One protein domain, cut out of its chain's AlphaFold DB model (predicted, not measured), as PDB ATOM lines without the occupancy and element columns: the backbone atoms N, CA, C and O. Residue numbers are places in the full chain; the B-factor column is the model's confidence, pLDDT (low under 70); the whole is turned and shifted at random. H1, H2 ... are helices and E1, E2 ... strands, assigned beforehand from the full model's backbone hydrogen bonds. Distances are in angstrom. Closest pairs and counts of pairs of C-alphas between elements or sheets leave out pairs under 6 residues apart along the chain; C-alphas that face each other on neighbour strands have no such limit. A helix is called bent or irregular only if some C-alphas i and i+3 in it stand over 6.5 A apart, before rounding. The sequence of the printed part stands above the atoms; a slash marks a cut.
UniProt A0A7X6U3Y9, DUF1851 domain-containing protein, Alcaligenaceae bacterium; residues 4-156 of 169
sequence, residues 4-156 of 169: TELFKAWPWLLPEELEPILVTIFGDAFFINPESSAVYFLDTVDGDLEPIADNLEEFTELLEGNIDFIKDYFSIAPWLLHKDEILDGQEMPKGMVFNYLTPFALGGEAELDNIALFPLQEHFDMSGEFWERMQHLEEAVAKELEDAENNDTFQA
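This is residues 4 to 156 of the 169 residues of the protein "DUF1851 domain-containing protein" of Alcaligenaceae bacterium (UniProt A0A7X6U3Y9). A compact body built of two small sheets and three short helices has one long helix, H4, running out of it as an arm, with residues 136 to 156 sticking out. In the body, the strongly twisted four-stranded sheet E1 to E4 has H1 packed at its E4 end, while the hairpin of E5 and E6 makes a second sheet, with H3 beside E6 and the beginning of H4 beside E5. The 153 printed residues hold four named helices and six named strands, in the order E1 E2 E3 E4 H1 H2 H3 E5 E6 H4; both sheets are antiparallel and the class is mixed. The whole is loose, with a radius of gyration of the C-alphas of 18.6 A, and spans 66 by 42 by 31 A.

Residues 4 to 18 hold no named element. E1 is residues 19 to 23, beginning at C-alpha 19 (494.469, 352.254, 399.691); E2 is 29 to 32, E3 is 39 to 43 and E4, 15.6 A long, is 48 to 53. H1 is residues 56 to 65, 13.9 A long, H2 is 67 to 74 and H3 is 76 to 87, 15.4 A long. H3 is irregular, with C-alphas 81 and 84 7.8 A apart. E5 is 96 to 100 and E6 is 115 to 119. H4, residues 120 to 156, is 54.6 A long and ends at C-alpha 156 (489.244, 350.356, 346.532).

E1 E2 E3 E4 form a meander, each strand the antiparallel neighbour of the one before. N 21 and O 30 are 2.9 A apart, N 31 and O 40 2.8 A, and N 41 and O 50 2.8 A, within hydrogen-bond range. H1 is on this sheet in two layers, a helix on one face of a sheet; its closest C-alphas to E4 are those of Phe 59 and Ala 53, 5.5 A apart. H2 only grazes the sheet, with residues 69 to 74. H1 and H2 touch only at the corner, the C-alphas of Leu 63 and Ile 70 being 6.5 A apart, at a steep tilt of 64 degrees, opposite ways. H2 and H3 are close but not clearly touching: the closest C-alphas, of Lys 71 and Ala 77, are 6.8 A apart. In the hairpin of E5 and E6, N 97 and O 118 are 2.9 A apart, within hydrogen-bond range. The closest C-alphas of H3 and E6, Ile 86 and Ala 116, are 6.7 A apart; those of E5 and H4, Met 96 and Leu 120, 5.0 A. H3 and H4 are apart. Every O i to N i+4 pair is within hydrogen-bond range in H1, H2 and H4; in H3, 6 of 8 are.

The C-alphas of Gly 89 and Ala 156, the two farthest apart, are 67.5 A apart. Without the stretches that stand free, the body spans 43 by 35 by 26 A. The printed part has no cut; the link from E5 to E6, 14 residues, is long. The model's confidence is low, under 70, at residues 151 to 156.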
ATOM      1  N   THR A   4     487.297 357.787 399.748       95.12
ATOM      2  CA  THR A   4     486.181 357.861 398.792       95.12
ATOM      3  C   THR A   4     485.832 359.293 398.405       95.12
ATOM      4  O   THR A   4     485.530 359.537 397.249       95.12
ATOM      5  N   GLU A   5     485.872 360.239 399.350       96.44
ATOM      6  CA  GLU A   5     485.598 361.643 399.028       96.44
ATOM      7  C   GLU A   5     486.765 362.274 398.263       96.44
ATOM      8  O   GLU A   5     486.541 362.968 397.278       96.44
ATOM      9  N   LEU A   6     488.003 361.998 398.685       97.19
ATOM     10  CA  LEU A   6     489.202 362.578 398.080       97.19
ATOM     11  C   LEU A   6     489.374 362.183 396.611       97.19
ATOM     12  O   LEU A   6     489.739 363.021 395.799       97.19
ATOM     13  N   PHE A   7     489.066 360.931 396.273       98.12
ATOM     14  CA  PHE A   7     489.270 360.367 394.937       98.12
ATOM     15  C   PHE A   7     487.958 360.125 394.175       98.12
ATOM     16  O   PHE A   7     487.902 359.281 393.284       98.12
ATOM     17  N   LYS A   8     486.877 360.843 394.505       97.88
ATOM     18  CA  LYS A   8     485.540 360.602 393.926       97.88
ATOM     19  C   LYS A   8     485.451 360.783 392.402       97.88
ATOM     20  O   LYS A   8     484.531 360.235 391.803       97.88
ATOM     21  N   ALA A   9     486.375 361.533 391.796       98.44
ATOM     22  CA  ALA A   9     486.457 361.760 390.349       98.44
ATOM     23  C   ALA A   9     487.356 360.749 389.604       98.44
ATOM     24  O   ALA A   9     487.458 360.798 388.385       98.44
ATOM     25  N   TRP A  10     488.001 359.830 390.324       98.44
ATOM     26  CA  TRP A  10     488.926 358.833 389.782       98.44
ATOM     27  C   TRP A  10     488.430 357.375 389.648       98.44
ATOM     28  O   TRP A  10     489.236 356.561 389.201       98.44
ATOM     29  N   PRO A  11     487.174 356.964 389.960       97.44
ATOM     30  CA  PRO A  11     486.770 355.550 389.860       97.44
ATOM     31  C   PRO A  11     486.917 354.903 388.476       97.44
ATOM     32  O   PRO A  11     486.869 353.681 388.373       97.44
ATOM     33  N   TRP A  12     487.036 355.704 387.416       97.44
ATOM     34  CA  TRP A  12     487.244 355.221 386.051       97.44
ATOM     35  C   TRP A  12     488.642 354.609 385.850       97.44
ATOM     36  O   TRP A  12     488.790 353.719 385.015       97.44
ATOM     37  N   LEU A  13     489.636 355.040 386.638       97.94
ATOM     38  CA  LEU A  13     491.023 354.568 386.571       97.94
ATOM     39  C   LEU A  13     491.473 353.853 387.846       97.94
ATOM     40  O   LEU A  13     492.200 352.868 387.775       97.94
ATOM     41  N   LEU A  14     491.063 354.359 389.013       97.88
ATOM     42  CA  LEU A  14     491.544 353.928 390.320       97.88
ATOM     43  C   LEU A  14     490.653 352.814 390.905       97.88
ATOM     44  O   LEU A  14     489.512 353.097 391.285       97.88
ATOM     45  N   PRO A  15     491.160 351.572 391.053       97.00
ATOM     46  CA  PRO A  15     490.397 350.479 391.649       97.00
ATOM     47  C   PRO A  15     490.024 350.747 393.113       97.00
ATOM     48  O   PRO A  15     490.803 351.309 393.888       97.00
ATOM     49  N   GLU A  16     488.832 350.300 393.518       96.00
ATOM     50  CA  GLU A  16     488.283 350.568 394.852       96.00
ATOM     51  C   GLU A  16     489.115 349.922 395.971       96.00
ATOM     52  O   GLU A  16     489.166 350.452 397.081       96.00
ATOM     53  N   GLU A  17     489.803 348.814 395.701       96.19
ATOM     54  CA  GLU A  17     490.628 348.091 396.672       96.19
ATOM     55  C   GLU A  17     491.944 348.795 397.037       96.19
ATOM     56  O   GLU A  17     492.518 348.498 398.085       96.19
ATOM     57  N   LEU A  18     492.435 349.725 396.209       98.06
ATOM     58  CA  LEU A  18     493.736 350.366 396.407       98.06
ATOM     59  C   LEU A  18     493.679 351.432 397.501       98.06
ATOM     60  O   LEU A  18     492.932 352.399 397.391       98.06
ATOM     61  N   GLU A  19     494.468 351.309 398.565       97.62
ATOM     62  CA  GLU A  19     494.469 352.254 399.691       97.62
ATOM     63  C   GLU A  19     495.581 353.306 399.554       97.62
ATOM     64  O   GLU A  19     496.727 352.939 399.305       97.62
ATOM     65  N   PRO A  20     495.295 354.611 399.724       97.44
ATOM     66  CA  PRO A  20     496.303 355.654 399.579       97.44
ATOM     67  C   PRO A  20     497.317 355.578 400.722       97.44
ATOM     68  O   PRO A  20     496.945 355.506 401.896       97.44
ATOM     69  N   ILE A  21     498.601 355.655 400.383       96.56
ATOM     70  CA  ILE A  21     499.700 355.659 401.358       96.56
ATOM     71  C   ILE A  21     500.402 357.015 401.444       96.56
ATOM     72  O   ILE A  21     500.887 357.386 402.512       96.56
ATOM     73  N   LEU A  22     500.434 357.776 400.349       95.12
ATOM     74  CA  LEU A  22     501.138 359.051 400.261       95.12
ATOM     75  C   LEU A  22     500.518 359.915 399.159       95.12
ATOM     76  O   LEU A  22     500.119 359.395 398.125       95.12
ATOM     77  N   VAL A  23     500.487 361.230 399.373       96.31
ATOM     78  CA  VAL A  23     500.201 362.226 398.331       96.31
ATOM     79  C   VAL A  23     501.420 363.138 398.209       96.31
ATOM     80  O   VAL A  23     501.955 363.579 399.232       96.31
ATOM     81  N   THR A  24     501.884 363.386 396.987       96.12
ATOM     82  CA  THR A  24     503.015 364.275 396.698       96.12
ATOM     83  C   THR A  24     502.611 365.736 396.886       96.12
ATOM     84  O   THR A  24     501.438 366.084 397.024       96.12
ATOM     85  N   ILE A  25     503.592 366.640 396.896       94.75
ATOM     86  CA  ILE A  25     503.299 368.072 397.028       94.75
ATOM     87  C   ILE A  25     502.602 368.651 395.783       94.75
ATOM     88  O   ILE A  25     502.001 369.716 395.891       94.75
ATOM     89  N   PHE A  26     502.667 367.954 394.644       95.44
ATOM     90  CA  PHE A  26     501.973 368.294 393.397       95.44
ATOM     91  C   PHE A  26     500.630 367.568 393.224       95.44
ATOM     92  O   PHE A  26     499.955 367.748 392.219       95.44
ATOM     93  N   GLY A  27     500.210 366.793 394.228       95.75
ATOM     94  CA  GLY A  27     498.896 366.158 394.234       95.75
ATOM     95  C   GLY A  27     498.829 364.793 393.553       95.75
ATOM     96  O   GLY A  27     497.742 364.236 393.490       95.75
ATOM     97  N   ASP A  28     499.952 364.207 393.143       97.56
ATOM     98  CA  ASP A  28     500.008 362.795 392.745       97.56
ATOM     99  C   ASP A  28     499.889 361.884 393.963       97.56
ATOM    100  O   ASP A  28     500.157 362.304 395.095       97.56
ATOM    101  N   ALA A  29     499.494 360.628 393.771       98.12
ATOM    102  CA  ALA A  29     499.222 359.738 394.893       98.12
ATOM    103  C   ALA A  29     499.806 358.342 394.708       98.12
ATOM    104  O   ALA A  29     499.644 357.707 393.674       98.12
ATOM    105  N   PHE A  30     500.417 357.826 395.769       98.50
ATOM    106  CA  PHE A  30     500.799 356.427 395.851       98.50
ATOM    107  C   PHE A  30     499.726 355.637 396.588       98.50
ATOM    108  O   PHE A  30     499.208 356.075 397.624       98.50
ATOM    109  N   PHE A  31     499.454 354.436 396.096       98.62
ATOM    110  CA  PHE A  31     498.488 353.509 396.658       98.62
ATOM    111  C   PHE A  31     499.108 352.145 396.909       98.62
ATOM    112  O   PHE A  31     500.037 351.748 396.218       98.62
ATOM    113  N   ILE A  32     498.553 351.400 397.858       98.44
ATOM    114  CA  ILE A  32     498.899 350.008 398.113       98.44
ATOM    115  C   ILE A  32     497.691 349.109 397.872       98.44
ATOM    116  O   ILE A  32     496.577 349.410 398.304       98.44
ATOM    117  N   ASN A  33     497.913 347.968 397.232       98.19
ATOM    118  CA  ASN A  33     496.947 346.882 397.245       98.19
ATOM    119  C   ASN A  33     497.087 346.107 398.573       98.19
ATOM    120  O   ASN A  33     498.134 345.505 398.811       98.19
ATOM    121  N   PRO A  34     496.070 346.080 399.451       97.06
ATOM    122  CA  PRO A  34     496.185 345.442 400.762       97.06
ATOM    123  C   PRO A  34     496.316 343.912 400.697       97.06
ATOM    124  O   PRO A  34     496.755 343.304 401.673       97.06
ATOM    125  N   GLU A  35     495.943 343.279 399.581       96.62
ATOM    126  CA  GLU A  35     496.058 341.831 399.394       96.62
ATOM    127  C   GLU A  35     497.432 341.426 398.854       96.62
ATOM    128  O   GLU A  35     498.054 340.507 399.389       96.62
ATOM    129  N   SER A  36     497.923 342.103 397.811       97.00
ATOM    130  CA  SER A  36     499.209 341.770 397.178       97.00
ATOM    131  C   SER A  36     500.402 342.536 397.751       97.00
ATOM    132  O   SER A  36     501.536 342.126 397.540       97.00
ATOM    133  N   SER A  37     500.157 343.619 398.493       96.88
ATOM    134  CA  SER A  37     501.139 344.626 398.926       96.88
ATOM    135  C   SER A  37     501.771 345.462 397.806       96.88
ATOM    136  O   SER A  37     502.561 346.347 398.124       96.88
ATOM    137  N   ALA A  38     501.400 345.244 396.541       98.44
ATOM    138  CA  ALA A  38     501.921 346.015 395.414       98.44
ATOM    139  C   ALA A  38     501.583 347.504 395.549       98.44
ATOM    140  O   ALA A  38     500.487 347.860 395.998       98.44
ATOM    141  N   VAL A  39     502.525 348.356 395.148       98.62
ATOM    142  CA  VAL A  39     502.403 349.812 395.200       98.62
ATOM    143  C   VAL A  39     502.170 350.357 393.798       98.62
ATOM    144  O   VAL A  39     502.841 349.962 392.845       98.62
ATOM    145  N   TYR A  40     501.222 351.280 393.694       98.69
ATOM    146  CA  TYR A  40     500.824 351.949 392.462       98.69
ATOM    147  C   TYR A  40     501.020 353.454 392.598       98.69
ATOM    148  O   TYR A  40     500.900 353.993 393.701       98.69
ATOM    149  N   PHE A  41     501.281 354.123 391.485       98.56
ATOM    150  CA  PHE A  41     501.361 355.571 391.379       98.56
ATOM    151  C   PHE A  41     500.245 356.078 390.470       98.56
ATOM    152  O   PHE A  41     500.118 355.622 389.338       98.56
ATOM    153  N   LEU A  42     499.421 356.974 391.005       98.62
ATOM    154  CA  LEU A  42     498.444 357.756 390.266       98.62
ATOM    155  C   LEU A  42     499.100 359.073 389.869       98.62
ATOM    156  O   LEU A  42     499.302 359.936 390.732       98.62
ATOM    157  N   ASP A  43     499.382 359.207 388.580       97.38
ATOM    158  CA  ASP A  43     499.855 360.439 387.974       97.38
ATOM    159  C   ASP A  43     498.652 361.335 387.664       97.38
ATOM    160  O   ASP A  43     497.824 361.046 386.795       97.38
ATOM    161  N   THR A  44     498.516 362.428 388.412       96.62
ATOM    162  CA  THR A  44     497.415 363.378 388.205       96.62
ATOM    163  C   THR A  44     497.698 364.374 387.088       96.62
ATOM    164  O   THR A  44     496.764 365.020 386.599       96.62
ATOM    165  N   VAL A  45     498.963 364.485 386.679       93.88
ATOM    166  CA  VAL A  45     499.406 365.331 385.577       93.88
ATOM    167  C   VAL A  45     499.062 364.681 384.252       93.88
ATOM    168  O   VAL A  45     498.518 365.402 383.426       93.88
ATOM    169  N   ASP A  46     499.281 363.371 384.102       93.69
ATOM    170  CA  ASP A  46     499.094 362.621 382.847       93.69
ATOM    171  C   ASP A  46     497.879 361.672 382.843       93.69
ATOM    172  O   ASP A  46     497.480 361.179 381.791       93.69
ATOM    173  N   GLY A  47     497.219 361.467 383.986       96.06
ATOM    174  CA  GLY A  47     495.980 360.685 384.045       96.06
ATOM    175  C   GLY A  47     496.192 359.177 383.984       96.06
ATOM    176  O   GLY A  47     495.308 358.465 383.510       96.06
ATOM    177  N   ASP A  48     497.328 358.703 384.493       97.06
ATOM    178  CA  ASP A  48     497.751 357.307 384.436       97.06
ATOM    179  C   ASP A  48     497.864 356.669 385.827       97.06
ATOM    180  O   ASP A  48     498.089 357.330 386.843       97.06
ATOM    181  N   LEU A  49     497.695 355.345 385.871       98.44
ATOM    182  CA  LEU A  49     497.889 354.533 387.070       98.44
ATOM    183  C   LEU A  49     498.840 353.385 386.751       98.44
ATOM    184  O   LEU A  49     498.474 352.445 386.044       98.44
ATOM    185  N   GLU A  50     500.040 353.428 387.320       97.75
ATOM    186  CA  GLU A  50     501.077 352.439 387.037       97.75
ATOM    187  C   GLU A  50     501.558 351.694 388.290       97.75
ATOM    188  O   GLU A  50     501.612 352.269 389.380       97.75
ATOM    189  N   PRO A  51     501.898 350.395 388.180       97.88
ATOM    190  CA  PRO A  51     502.574 349.678 389.251       97.88
ATOM    191  C   PRO A  51     504.035 350.129 389.337       97.88
ATOM    192  O   PRO A  51     504.744 350.143 388.334       97.88
ATOM    193  N   ILE A  52     504.504 350.438 390.545       97.56
ATOM    194  CA  ILE A  52     505.867 350.946 390.767       97.56
ATOM    195  C   ILE A  52     506.744 350.033 391.629       97.56
ATOM    196  O   ILE A  52     507.965 350.149 391.589       97.56
ATOM    197  N   ALA A  53     506.138 349.151 392.427       98.12
ATOM    198  CA  ALA A  53     506.846 348.198 393.275       98.12
ATOM    199  C   ALA A  53     505.937 347.018 393.632       98.12
ATOM    200  O   ALA A  53     504.726 347.186 393.804       98.12
ATOM    201  N   ASP A  54     506.514 345.836 393.828       98.06
ATOM    202  CA  ASP A  54     505.756 344.635 394.192       98.06
ATOM    203  C   ASP A  54     505.331 344.638 395.668       98.06
ATOM    204  O   ASP A  54     504.422 343.907 396.065       98.06
ATOM    205  N   ASN A  55     506.001 345.431 396.508       97.56
ATOM    206  CA  ASN A  55     505.736 345.524 397.940       97.56
ATOM    207  C   ASN A  55     506.308 346.812 398.568       97.56
ATOM    208  O   ASN A  55     507.044 347.573 397.940       97.56
ATOM    209  N   LEU A  56     505.991 347.042 399.849       95.38
ATOM    210  CA  LEU A  56     506.471 348.208 400.601       95.38
ATOM    211  C   LEU A  56     507.984 348.225 400.859       95.38
ATOM    212  O   LEU A  56     508.532 349.308 401.051       95.38
ATOM    213  N   GLU A  57     508.653 347.071 400.920       97.25
ATOM    214  CA  GLU A  57     510.107 347.011 401.127       97.25
ATOM    215  C   GLU A  57     510.823 347.562 399.893       97.25
ATOM    216  O   GLU A  57     511.581 348.519 400.012       97.25
ATOM    217  N   GLU A  58     510.470 347.069 398.705       97.81
ATOM    218  CA  GLU A  58     510.978 347.584 397.430       97.81
ATOM    219  C   GLU A  58     510.642 349.070 397.233       97.81
ATOM    220  O   GLU A  58     511.511 349.864 396.873       97.81
ATOM    221  N   PHE A  59     509.411 349.488 397.552       97.69
ATOM    222  CA  PHE A  59     509.052 350.907 397.503       97.69
ATOM    223  C   PHE A  59     509.917 351.755 398.448       97.69
ATOM    224  O   PHE A  59     510.350 352.847 398.088       97.69
ATOM    225  N   THR A  60     510.227 351.251 399.645       96.38
ATOM    226  CA  THR A  60     511.113 351.946 400.590       96.38
ATOM    227  C   THR A  60     512.543 352.033 400.052       96.38
ATOM    228  O   THR A  60     513.163 353.090 400.148       96.38
ATOM    229  N   GLU A  61     513.053 350.970 399.428       97.88
ATOM    230  CA  GLU A  61     514.368 350.978 398.779       97.88
ATOM    231  C   GLU A  61     514.446 352.016 397.647       97.88
ATOM    232  O   GLU A  61     515.458 352.712 397.527       97.88
ATOM    233  N   LEU A  62     513.372 352.182 396.862       97.00
ATOM    234  CA  LEU A  62     513.275 353.247 395.857       97.00
ATOM    235  C   LEU A  62     513.362 354.634 396.505       97.00
ATOM    236  O   LEU A  62     514.135 355.477 396.046       97.00
ATOM    237  N   LEU A  63     512.629 354.858 397.600       95.44
ATOM    238  CA  LEU A  63     512.630 356.142 398.305       95.44
ATOM    239  C   LEU A  63     513.996 356.492 398.919       95.44
ATOM    240  O   LEU A  63     514.387 357.660 398.928       95.44
ATOM    241  N   GLU A  64     514.718 355.506 399.451       95.44
ATOM    242  CA  GLU A  64     515.995 355.723 400.144       95.44
ATOM    243  C   GLU A  64     517.205 355.731 399.200       95.44
ATOM    244  O   GLU A  64     518.183 356.446 399.440       95.44
ATOM    245  N   GLY A  65     517.163 354.914 398.146       93.06
ATOM    246  CA  GLY A  65     518.321 354.588 397.318       93.06
ATOM    247  C   GLY A  65     518.302 355.168 395.906       93.06
ATOM    248  O   GLY A  65     519.354 355.180 395.261       93.06
ATOM    249  N   ASN A  66     517.158 355.655 395.414       95.81
ATOM    250  CA  ASN A  66     517.006 356.069 394.020       95.81
ATOM    251  C   ASN A  66     516.609 357.548 393.890       95.81
ATOM    252  O   ASN A  66     515.440 357.925 393.889       95.81
ATOM    253  N   ILE A  67     517.616 358.409 393.728       92.56
ATOM    254  CA  ILE A  67     517.395 359.852 393.577       92.56
ATOM    255  C   ILE A  67     516.645 360.219 392.291       92.56
ATOM    256  O   ILE A  67     515.982 361.251 392.265       92.56
ATOM    257  N   ASP A  68     516.761 359.420 391.231       93.38
ATOM    258  CA  ASP A  68     516.089 359.714 389.966       93.38
ATOM    259  C   ASP A  68     514.601 359.364 390.069       93.38
ATOM    260  O   ASP A  68     513.777 360.215 389.760       93.38
ATOM    261  N   PHE A  69     514.254 358.239 390.706       94.94
ATOM    262  CA  PHE A  69     512.869 357.943 391.102       94.94
ATOM    263  C   PHE A  69     512.249 359.095 391.906       94.94
ATOM    264  O   PHE A  69     511.151 359.565 391.623       94.94
ATOM    265  N   ILE A  70     512.988 359.609 392.889       94.00
ATOM    266  CA  ILE A  70     512.543 360.734 393.709       94.00
ATOM    267  C   ILE A  70     512.349 362.016 392.879       94.00
ATOM    268  O   ILE A  70     511.421 362.774 393.144       94.00
ATOM    269  N   LYS A  71     513.180 362.293 391.870       90.88
ATOM    270  CA  LYS A  71     512.978 363.463 390.996       90.88
ATOM    271  C   LYS A  71     511.754 363.306 390.105       90.88
ATOM    272  O   LYS A  71     510.998 364.271 389.995       90.88
ATOM    273  N   ASP A  72     511.603 362.130 389.507       90.56
ATOM    274  CA  ASP A  72     510.601 361.856 388.482       90.56
ATOM    275  C   ASP A  72     509.199 361.808 389.105       90.56
ATOM    276  O   ASP A  72     508.313 362.539 388.679       90.56
ATOM    277  N   TYR A  73     509.024 361.069 390.204       94.12
ATOM    278  CA  TYR A  73     507.699 360.813 390.786       94.12
ATOM    279  C   TYR A  73     507.222 361.850 391.810       94.12
ATOM    280  O   TYR A  73     506.063 361.841 392.214       94.12
ATOM    281  N   PHE A  74     508.100 362.736 392.296       94.00
ATOM    282  CA  PHE A  74     507.725 363.757 393.288       94.00
ATOM    283  C   PHE A  74     507.775 365.183 392.738       94.00
ATOM    284  O   PHE A  74     507.541 366.128 393.499       94.00
ATOM    285  N   SER A  75     508.102 365.366 391.451       86.75
ATOM    286  CA  SER A  75     508.196 366.686 390.812       86.75
ATOM    287  C   SER A  75     509.053 367.679 391.619       86.75
ATOM    288  O   SER A  75     508.716 368.848 391.821       86.75
ATOM    289  N   ILE A  76     510.198 367.209 392.130       86.44
ATOM    290  CA  ILE A  76     511.013 367.980 393.084       86.44
ATOM    291  C   ILE A  76     511.665 369.198 392.439       86.44
ATOM    292  O   ILE A  76     511.847 370.212 393.111       86.44
ATOM    293  N   ALA A  77     512.040 369.118 391.162       89.31
ATOM    294  CA  ALA A  77     512.732 370.216 390.495       89.31
ATOM    295  C   ALA A  77     511.860 371.487 390.398       89.31
ATOM    296  O   ALA A  77     512.301 372.514 390.921       89.31
ATOM    297  N   PRO A  78     510.623 371.442 389.859       88.75
ATOM    298  CA  PRO A  78     509.716 372.594 389.878       88.75
ATOM    299  C   PRO A  78     509.441 373.116 391.294       88.75
ATOM    300  O   PRO A  78     509.469 374.324 391.529       88.75
ATOM    301  N   TRP A  79     509.260 372.220 392.272       89.06
ATOM    302  CA  TRP A  79     509.062 372.623 393.668       89.06
ATOM    303  C   TRP A  79     510.263 373.402 394.223       89.06
ATOM    304  O   TRP A  79     510.095 374.478 394.795       89.06
ATOM    305  N   LEU A  80     511.487 372.893 394.054       91.00
ATOM    306  CA  LEU A  80     512.698 373.556 394.547       91.00
ATOM    307  C   LEU A  80     512.944 374.914 393.886       91.00
ATOM    308  O   LEU A  80     513.524 375.785 394.530       91.00
ATOM    309  N   LEU A  81     512.539 375.076 392.624       92.88
ATOM    310  CA  LEU A  81     512.752 376.298 391.852       92.88
ATOM    311  C   LEU A  81     511.753 377.411 392.172       92.88
ATOM    312  O   LEU A  81     512.106 378.573 391.994       92.88
ATOM    313  N   HIS A  82     510.531 377.070 392.592       94.25
ATOM    314  CA  HIS A  82     509.420 378.031 392.613       94.25
ATOM    315  C   HIS A  82     508.693 378.148 393.954       94.25
ATOM    316  O   HIS A  82     507.887 379.062 394.142       94.25
ATOM    317  N   LYS A  83     508.932 377.240 394.912       93.56
ATOM    318  CA  LYS A  83     508.185 377.239 396.180       93.56
ATOM    319  C   LYS A  83     508.336 378.536 396.973       93.56
ATOM    320  O   LYS A  83     507.377 378.933 397.620       93.56
ATOM    321  N   ASP A  84     509.511 379.167 396.971       94.12
ATOM    322  CA  ASP A  84     509.779 380.320 397.835       94.12
ATOM    323  C   ASP A  84     509.051 381.558 397.292       94.12
ATOM    324  O   ASP A  84     508.471 382.317 398.069       94.12
ATOM    325  N   GLU A  85     509.003 381.711 395.965       95.25
ATOM    326  CA  GLU A  85     508.218 382.726 395.265       95.25
ATOM    327  C   GLU A  85     506.711 382.523 395.459       95.25
ATOM    328  O   GLU A  85     505.989 383.489 395.697       95.25
ATOM    329  N   ILE A  86     506.229 381.278 395.379       94.81
ATOM    330  CA  ILE A  86     504.797 380.968 395.498       94.81
ATOM    331  C   ILE A  86     504.315 381.084 396.950       94.81
ATOM    332  O   ILE A  86     503.216 381.579 397.202       94.81
ATOM    333  N   LEU A  87     505.118 380.620 397.911       96.00
ATOM    334  CA  LEU A  87     504.771 380.638 399.333       96.00
ATOM    335  C   LEU A  87     505.080 381.979 400.009       96.00
ATOM    336  O   LEU A  87     504.647 382.183 401.140       96.00
ATOM    337  N   ASP A  88     505.839 382.873 399.367       93.75
ATOM    338  CA  ASP A  88     506.291 384.147 399.948       93.75
ATOM    339  C   ASP A  88     506.974 383.945 401.320       93.75
ATOM    340  O   ASP A  88     506.690 384.611 402.319       93.75
ATOM    341  N   GLY A  89     507.830 382.920 401.399       90.62
ATOM    342  CA  GLY A  89     508.531 382.519 402.625       90.62
ATOM    343  C   GLY A  89     507.648 381.921 403.733       90.62
ATOM    344  O   GLY A  89     508.131 381.730 404.852       90.62
ATOM    345  N   GLN A  90     506.373 381.633 403.458       93.81
ATOM    346  CA  GLN A  90     505.466 380.972 404.396       93.81
ATOM    347  C   GLN A  90     505.589 379.445 404.330       93.81
ATOM    348  O   GLN A  90     506.120 378.868 403.383       93.81
ATOM    349  N   GLU A  91     505.089 378.762 405.360       93.12
ATOM    350  CA  GLU A  91     504.948 377.306 405.320       93.12
ATOM    351  C   GLU A  91     503.777 376.892 404.420       93.12
ATOM    352  O   GLU A  91     502.805 377.632 404.263       93.12
ATOM    353  N   MET A  92     503.843 375.668 403.887       93.50
ATOM    354  CA  MET A  92     502.765 375.087 403.087       93.50
ATOM    355  C   MET A  92     501.444 375.086 403.875       93.50
ATOM    356  O   MET A  92     501.363 374.451 404.937       93.50
ATOM    357  N   PRO A  93     500.381 375.739 403.375       95.31
ATOM    358  CA  PRO A  93     499.090 375.694 404.040       95.31
ATOM    359  C   PRO A  93     498.527 374.269 404.067       95.31
ATOM    360  O   PRO A  93     498.665 373.492 403.122       95.31
ATOM    361  N   LYS A  94     497.846 373.915 405.161       94.12
ATOM    362  CA  LYS A  94     497.235 372.587 405.299       94.12
ATOM    363  C   LYS A  94     496.167 372.362 404.230       94.12
ATOM    364  O   LYS A  94     495.271 373.186 404.080       94.12
ATOM    365  N   GLY A  95     496.213 371.193 403.591       94.56
ATOM    366  CA  GLY A  95     495.224 370.795 402.588       94.56
ATOM    367  C   GLY A  95     495.380 371.508 401.246       94.56
ATOM    368  O   GLY A  95     494.417 371.538 400.487       94.56
ATOM    369  N   MET A  96     496.555 372.077 400.974       96.81
ATOM    370  CA  MET A  96     496.928 372.612 399.667       96.81
ATOM    371  C   MET A  96     497.986 371.721 399.011       96.81
ATOM    372  O   MET A  96     498.745 371.045 399.710       96.81
ATOM    373  N   VAL A  97     498.061 371.792 397.689       96.81
ATOM    374  CA  VAL A  97     499.125 371.248 396.831       96.81
ATOM    375  C   VAL A  97     499.576 372.324 395.849       96.81
ATOM    376  O   VAL A  97     498.894 373.339 395.694       96.81
ATOM    377  N   PHE A  98     500.725 372.133 395.212       95.94
ATOM    378  CA  PHE A  98     501.045 372.855 393.986       95.94
ATOM    379  C   PHE A  98     500.293 372.206 392.830       95.94
ATOM    380  O   PHE A  98     500.156 370.990 392.790       95.94
ATOM    381  N   ASN A  99     499.813 373.014 391.899       94.94
ATOM    382  CA  ASN A  99     499.149 372.538 390.697       94.94
ATOM    383  C   ASN A  99     499.620 373.347 389.487       94.94
ATOM    384  O   ASN A  99     499.929 374.538 389.619       94.94
ATOM    385  N   TYR A 100     499.618 372.706 388.321       94.62
ATOM    386  CA  TYR A 100     499.816 373.373 387.043       94.62
ATOM    387  C   TYR A 100     498.492 373.989 386.571       94.62
ATOM    388  O   TYR A 100     497.494 373.293 386.390       94.62
ATOM    389  N   LEU A 101     498.463 375.310 386.380       93.12
ATOM    390  CA  LEU A 101     497.266 376.047 385.952       93.12
ATOM    391  C   LEU A 101     496.809 375.622 384.551       93.12
ATOM    392  O   LEU A 101     495.612 375.519 384.282       93.12
ATOM    393  N   THR A 102     497.776 375.378 383.673       93.62
ATOM    394  CA  THR A 102     497.605 374.816 382.337       93.62
ATOM    395  C   THR A 102     498.226 373.421 382.335       93.62
ATOM    396  O   THR A 102     499.441 373.317 382.538       93.62
ATOM    397  N   PRO A 103     497.439 372.355 382.100       91.25
ATOM    398  CA  PRO A 103     497.961 371.000 381.942       91.25
ATOM    399  C   PRO A 103     498.984 370.900 380.806       91.25
ATOM    400  O   PRO A 103     498.845 371.572 379.778       91.25
ATOM    401  N   PHE A 104     499.974 370.017 380.940       91.88
ATOM    402  CA  PHE A 104     500.994 369.800 379.903       91.88
ATOM    403  C   PHE A 104     500.389 369.266 378.600       91.88
ATOM    404  O   PHE A 104     500.765 369.718 377.519       91.88
ATOM    405  N   ALA A 105     499.347 368.434 378.695       89.94
ATOM    406  CA  ALA A 105     498.543 367.988 377.554       89.94
ATOM    407  C   ALA A 105     497.919 369.144 376.742       89.94
ATOM    408  O   ALA A 105     497.603 368.987 375.564       89.94
ATOM    409  N   LEU A 106     497.759 370.325 377.352       91.44
ATOM    410  CA  LEU A 106     497.248 371.540 376.711       91.44
ATOM    411  C   LEU A 106     498.351 372.570 376.407       91.44
ATOM    412  O   LEU A 106     498.046 373.721 376.092       91.44
ATOM    413  N   GLY A 107     499.622 372.166 376.474       93.94
ATOM    414  CA  GLY A 107     500.779 373.021 376.203       93.94
ATOM    415  C   GLY A 107     501.248 373.853 377.395       93.94
ATOM    416  O   GLY A 107     501.937 374.850 377.196       93.94
ATOM    417  N   GLY A 108     500.857 373.486 378.618       94.31
ATOM    418  CA  GLY A 108     501.454 374.044 379.827       94.31
ATOM    419  C   GLY A 108     502.910 373.612 380.012       94.31
ATOM    420  O   GLY A 108     503.345 372.596 379.473       94.31
ATOM    421  N   GLU A 109     503.648 374.370 380.817       93.31
ATOM    422  CA  GLU A 109     505.057 374.114 381.134       93.31
ATOM    423  C   GLU A 109     505.289 374.203 382.649       93.31
ATOM    424  O   GLU A 109     504.476 374.772 383.384       93.31
ATOM    425  N   ALA A 110     506.395 373.642 383.138       91.88
ATOM    426  CA  ALA A 110     506.758 373.663 384.556       91.88
ATOM    427  C   ALA A 110     507.444 374.983 384.968       91.88
ATOM    428  O   ALA A 110     508.526 374.972 385.552       91.88
ATOM    429  N   GLU A 111     506.820 376.110 384.631       94.50
ATOM    430  CA  GLU A 111     507.326 377.466 384.861       94.50
ATOM    431  C   GLU A 111     506.538 378.176 385.971       94.50
ATOM    432  O   GLU A 111     505.378 377.856 386.241       94.50
ATOM    433  N   LEU A 112     507.161 379.169 386.618       94.31
ATOM    434  CA  LEU A 112     506.600 379.863 387.789       94.31
ATOM    435  C   LEU A 112     505.184 380.419 387.558       94.31
ATOM    436  O   LEU A 112     504.359 380.394 388.466       94.31
ATOM    437  N   ASP A 113     504.902 380.953 386.370       95.69
ATOM    438  CA  ASP A 113     503.602 381.549 386.040       95.69
ATOM    439  C   ASP A 113     502.496 380.514 385.799       95.69
ATOM    440  O   ASP A 113     501.314 380.862 385.841       95.69
ATOM    441  N   ASN A 114     502.871 379.249 385.604       96.38
ATOM    442  CA  ASN A 114     501.958 378.132 385.442       96.38
ATOM    443  C   ASN A 114     501.777 377.319 386.732       96.38
ATOM    444  O   ASN A 114     501.040 376.342 386.709       96.38
ATOM    445  N   ILE A 115     502.408 377.686 387.852       95.62
ATOM    446  CA  ILE A 115     502.304 376.938 389.113       95.62
ATOM    447  C   ILE A 115     501.640 377.802 390.187       95.62
ATOM    448  O   ILE A 115     502.053 378.928 390.457       95.62
ATOM    449  N   ALA A 116     500.626 377.252 390.853       94.88
ATOM    450  CA  ALA A 116     499.951 377.912 391.967       94.88
ATOM    451  C   ALA A 116     499.574 376.926 393.077       94.88
ATOM    452  O   ALA A 116     499.548 375.714 392.872       94.88
ATOM    453  N   LEU A 117     499.247 377.458 394.258       96.69
ATOM    454  CA  LEU A 117     498.617 376.662 395.309       96.69
ATOM    455  C   LEU A 117     497.160 376.370 394.965       96.69
ATOM    456  O   LEU A 117     496.420 377.268 394.558       96.69
ATOM    457  N   PHE A 118     496.744 375.136 395.219       96.19
ATOM    458  CA  PHE A 118     495.397 374.662 394.949       96.19
ATOM    459  C   PHE A 118     494.865 373.818 396.111       96.19
ATOM    460  O   PHE A 118     495.637 373.062 396.713       96.19
ATOM    461  N   PRO A 119     493.568 373.911 396.459       97.56
ATOM    462  CA  PRO A 119     492.979 373.025 397.453       97.56
ATOM    463  C   PRO A 119     493.085 371.569 397.002       97.56
ATOM    464  O   PRO A 119     492.688 371.228 395.893       97.56
ATOM    465  N   LEU A 120     493.555 370.695 397.893       97.38
ATOM    466  CA  LEU A 120     493.815 369.286 397.589       97.38
ATOM    467  C   LEU A 120     492.595 368.564 396.991       97.38
ATOM    468  O   LEU A 120     492.737 367.777 396.065       97.38
ATOM    469  N   GLN A 121     491.398 368.822 397.524       97.62
ATOM    470  CA  GLN A 121     490.176 368.210 396.995       97.62
ATOM    471  C   GLN A 121     489.851 368.714 395.586       97.62
ATOM    472  O   GLN A 121     489.459 367.925 394.736       97.62
ATOM    473  N   GLU A 122     490.004 370.018 395.342       96.94
ATOM    474  CA  GLU A 122     489.715 370.610 394.031       96.94
ATOM    475  C   GLU A 122     490.713 370.122 392.979       96.94
ATOM    476  O   GLU A 122     490.306 369.883 391.847       96.94
ATOM    477  N   HIS A 123     491.979 369.907 393.366       97.56
ATOM    478  CA  HIS A 123     492.998 369.280 392.519       97.56
ATOM    479  C   HIS A 123     492.521 367.926 391.996       97.56
ATOM    480  O   HIS A 123     492.342 367.776 390.792       97.56
ATOM    481  N   PHE A 124     492.224 366.983 392.899       98.25
ATOM    482  CA  PHE A 124     491.805 365.635 392.506       98.25
ATOM    483  C   PHE A 124     490.473 365.604 391.757       98.25
ATOM    484  O   PHE A 124     490.329 364.799 390.837       98.25
ATOM    485  N   ASP A 125     489.512 366.453 392.133       98.00
ATOM    486  CA  ASP A 125     488.227 366.548 391.437       98.00
ATOM    487  C   ASP A 125     488.436 367.010 389.987       98.00
ATOM    488  O   ASP A 125     487.961 366.368 389.051       98.00
ATOM    489  N   MET A 126     489.196 368.092 389.789       96.69
ATOM    490  CA  MET A 126     489.433 368.661 388.463       96.69
ATOM    491  C   MET A 126     490.276 367.752 387.571       96.69
ATOM    492  O   MET A 126     489.916 367.554 386.412       96.69
ATOM    493  N   SER A 127     491.380 367.209 388.087       97.19
ATOM    494  CA  SER A 127     492.271 366.340 387.313       97.19
ATOM    495  C   SER A 127     491.574 365.036 386.919       97.19
ATOM    496  O   SER A 127     491.683 364.610 385.773       97.19
ATOM    497  N   GLY A 128     490.794 364.440 387.829       98.12
ATOM    498  CA  GLY A 128     490.059 363.203 387.559       98.12
ATOM    499  C   GLY A 128     488.983 363.387 386.490       98.12
ATOM    500  O   GLY A 128     488.922 362.604 385.543       98.12
ATOM    501  N   GLU A 129     488.184 364.458 386.583       97.94
ATOM    502  CA  GLU A 129     487.183 364.789 385.559       97.94
ATOM    503  C   GLU A 129     487.810 365.157 384.206       97.94
ATOM    504  O   GLU A 129     487.217 364.895 383.156       97.94
ATOM    505  N   PHE A 130     488.967 365.827 384.215       96.81
ATOM    506  CA  PHE A 130     489.684 366.196 382.999       96.81
ATOM    507  C   PHE A 130     490.159 364.946 382.259       96.81
ATOM    508  O   PHE A 130     489.805 364.764 381.092       96.81
ATOM    509  N   TRP A 131     490.885 364.065 382.946       97.56
ATOM    510  CA  TRP A 131     491.463 362.873 382.336       97.56
ATOM    511  C   TRP A 131     490.409 361.848 381.914       97.56
ATOM    512  O   TRP A 131     490.506 361.324 380.808       97.56
ATOM    513  N   GLU A 132     489.316 361.677 382.668       97.94
ATOM    514  CA  GLU A 132     488.182 360.849 382.223       97.94
ATOM    515  C   GLU A 132     487.632 361.318 380.864       97.94
ATOM    516  O   GLU A 132     487.299 360.521 379.985       97.94
ATOM    517  N   ARG A 133     487.521 362.639 380.666       97.06
ATOM    518  CA  ARG A 133     487.034 363.206 379.401       97.06
ATOM    519  C   ARG A 133     488.055 363.064 378.279       97.06
ATOM    520  O   ARG A 133     487.637 362.831 377.146       97.06
ATOM    521  N   MET A 134     489.346 363.216 378.576       95.62
ATOM    522  CA  MET A 134     490.416 363.044 377.591       95.62
ATOM    523  C   MET A 134     490.463 361.604 377.079       95.62
ATOM    524  O   MET A 134     490.389 361.415 375.868       95.62
ATOM    525  N   GLN A 135     490.423 360.606 377.967       94.75
ATOM    526  CA  GLN A 135     490.406 359.192 377.570       94.75
ATOM    527  C   GLN A 135     489.202 358.857 376.685       94.75
ATOM    528  O   GLN A 135     489.351 358.282 375.609       94.75
ATOM    529  N   HIS A 136     487.999 359.296 377.070       96.00
ATOM    530  CA  HIS A 136     486.810 359.093 376.240       96.00
ATOM    531  C   HIS A 136     486.908 359.779 374.866       96.00
ATOM    532  O   HIS A 136     486.365 359.274 373.880       96.00
ATOM    533  N   LEU A 137     487.557 360.945 374.787       96.00
ATOM    534  CA  LEU A 137     487.772 361.641 373.521       96.00
ATOM    535  C   LEU A 137     488.763 360.880 372.634       96.00
ATOM    536  O   LEU A 137     488.498 360.722 371.443       96.00
ATOM    537  N   GLU A 138     489.865 360.393 373.198       93.56
ATOM    538  CA  GLU A 138     490.858 359.596 372.476       93.56
ATOM    539  C   GLU A 138     490.252 358.308 371.915       93.56
ATOM    540  O   GLU A 138     490.409 358.029 370.726       93.56
ATOM    541  N   GLU A 139     489.476 357.575 372.718       95.12
ATOM    542  CA  GLU A 139     488.754 356.379 372.275       95.12
ATOM    543  C   GLU A 139     487.787 356.679 371.121       95.12
ATOM    544  O   GLU A 139     487.707 355.930 370.143       95.12
ATOM    545  N   ALA A 140     487.046 357.790 371.216       96.44
ATOM    546  CA  ALA A 140     486.113 358.199 370.174       96.44
ATOM    547  C   ALA A 140     486.838 358.533 368.861       96.44
ATOM    548  O   ALA A 140     486.414 358.078 367.797       96.44
ATOM    549  N   VAL A 141     487.945 359.277 368.932       96.06
ATOM    550  CA  VAL A 141     488.759 359.633 367.761       96.06
ATOM    551  C   VAL A 141     489.417 358.396 367.149       96.06
ATOM    552  O   VAL A 141     489.377 358.234 365.930       96.06
ATOM    553  N   ALA A 142     489.978 357.500 367.963       95.31
ATOM    554  CA  ALA A 142     490.587 356.258 367.489       95.31
ATOM    555  C   ALA A 142     489.578 355.411 366.701       95.31
ATOM    556  O   ALA A 142     489.866 354.965 365.591       95.31
ATOM    557  N   LYS A 143     488.356 355.281 367.224       95.00
ATOM    558  CA  LYS A 143     487.272 354.578 366.541       95.00
ATOM    559  C   LYS A 143     486.877 355.234 365.214       95.00
ATOM    560  O   LYS A 143     486.664 354.529 364.232       95.00
ATOM    561  N   GLU A 144     486.776 356.562 365.160       95.06
ATOM    562  CA  GLU A 144     486.471 357.270 363.906       95.06
ATOM    563  C   GLU A 144     487.551 357.046 362.836       95.06
ATOM    564  O   GLU A 144     487.226 356.897 361.657       95.06
ATOM    565  N   LEU A 145     488.825 356.986 363.239       93.94
ATOM    566  CA  LEU A 145     489.938 356.685 362.336       93.94
ATOM    567  C   LEU A 145     489.876 355.241 361.816       93.94
ATOM    568  O   LEU A 145     489.995 355.030 360.609       93.94
ATOM    569  N   GLU A 146     489.618 354.262 362.688       92.88
ATOM    570  CA  GLU A 146     489.430 352.861 362.286       92.88
ATOM    571  C   GLU A 146     488.253 352.701 361.312       92.88
ATOM    572  O   GLU A 146     488.357 352.013 360.291       92.88
ATOM    573  N   ASP A 147     487.125 353.359 361.589       92.12
ATOM    574  CA  ASP A 147     485.944 353.327 360.726       92.12
ATOM    575  C   ASP A 147     486.233 353.959 359.347       92.12
ATOM    576  O   ASP A 147     485.758 353.455 358.322       92.12
ATOM    577  N   ALA A 148     487.042 355.024 359.292       88.62
ATOM    578  CA  ALA A 148     487.457 355.662 358.043       88.62
ATOM    579  C   ALA A 148     488.379 354.762 357.199       88.62
ATOM    580  O   ALA A 148     488.129 354.586 356.003       88.62
ATOM    581  N   GLU A 149     489.390 354.133 357.809       82.06
ATOM    582  CA  GLU A 149     490.306 353.211 357.117       82.06
ATOM    583  C   GLU A 149     489.576 351.993 356.529       82.06
ATOM    584  O   GLU A 149     489.846 351.572 355.395       82.06
ATOM    585  N   ASN A 150     488.606 351.453 357.273       75.00
ATOM    586  CA  ASN A 150     487.773 350.334 356.833       75.00
ATOM    587  C   ASN A 150     486.836 350.707 355.668       75.00
ATOM    588  O   ASN A 150     486.510 349.861 354.829       75.00
ATOM    589  N   ASN A 151     486.398 351.966 355.586       68.25
ATOM    590  CA  ASN A 151     485.529 352.442 354.508       68.25
ATOM    591  C   ASN A 151     486.312 352.692 353.202       68.25
ATOM    592  O   ASN A 151     485.837 352.335 352.119       68.25
ATOM    593  N   ASP A 152     487.541 353.210 353.295       61.38
ATOM    594  CA  ASP A 152     488.422 353.421 352.134       61.38
ATOM    595  C   ASP A 152     488.897 352.092 351.508       61.38
ATOM    596  O   ASP A 152     488.945 351.957 350.279       61.38
ATOM    597  N   THR A 153     489.161 351.055 352.316       57.66
ATOM    598  CA  THR A 153     489.488 349.708 351.797       57.66
ATOM    599  C   THR A 153     488.311 349.050 351.070       57.66
ATOM    600  O   THR A 153     488.510 348.307 350.100       57.66
ATOM    601  N   PHE A 154     487.073 349.342 351.478       47.66
ATOM    602  CA  PHE A 154     485.879 348.824 350.811       47.66
ATOM    603  C   PHE A 154     485.636 349.489 349.444       47.66
ATOM    604  O   PHE A 154     485.197 348.813 348.512       47.66
ATOM    605  N   GLN A 155     485.971 350.777 349.283       51.50
ATOM    606  CA  GLN A 155     485.847 351.480 347.998       51.50
ATOM    607  C   GLN A 155     486.929 351.084 346.981       51.50
ATOM    608  O   GLN A 155     486.612 350.925 345.803       51.50
ATOM    609  N   ALA A 156     488.169 350.829 347.416       52.19
ATOM    610  CA  ALA A 156     489.244 350.356 346.532       52.19
ATOM    611  C   ALA A 156     488.986 348.949 345.944       52.19
ATOM    612  O   ALA A 156     489.541 348.585 344.912       52.19
TER     613      ALA A 156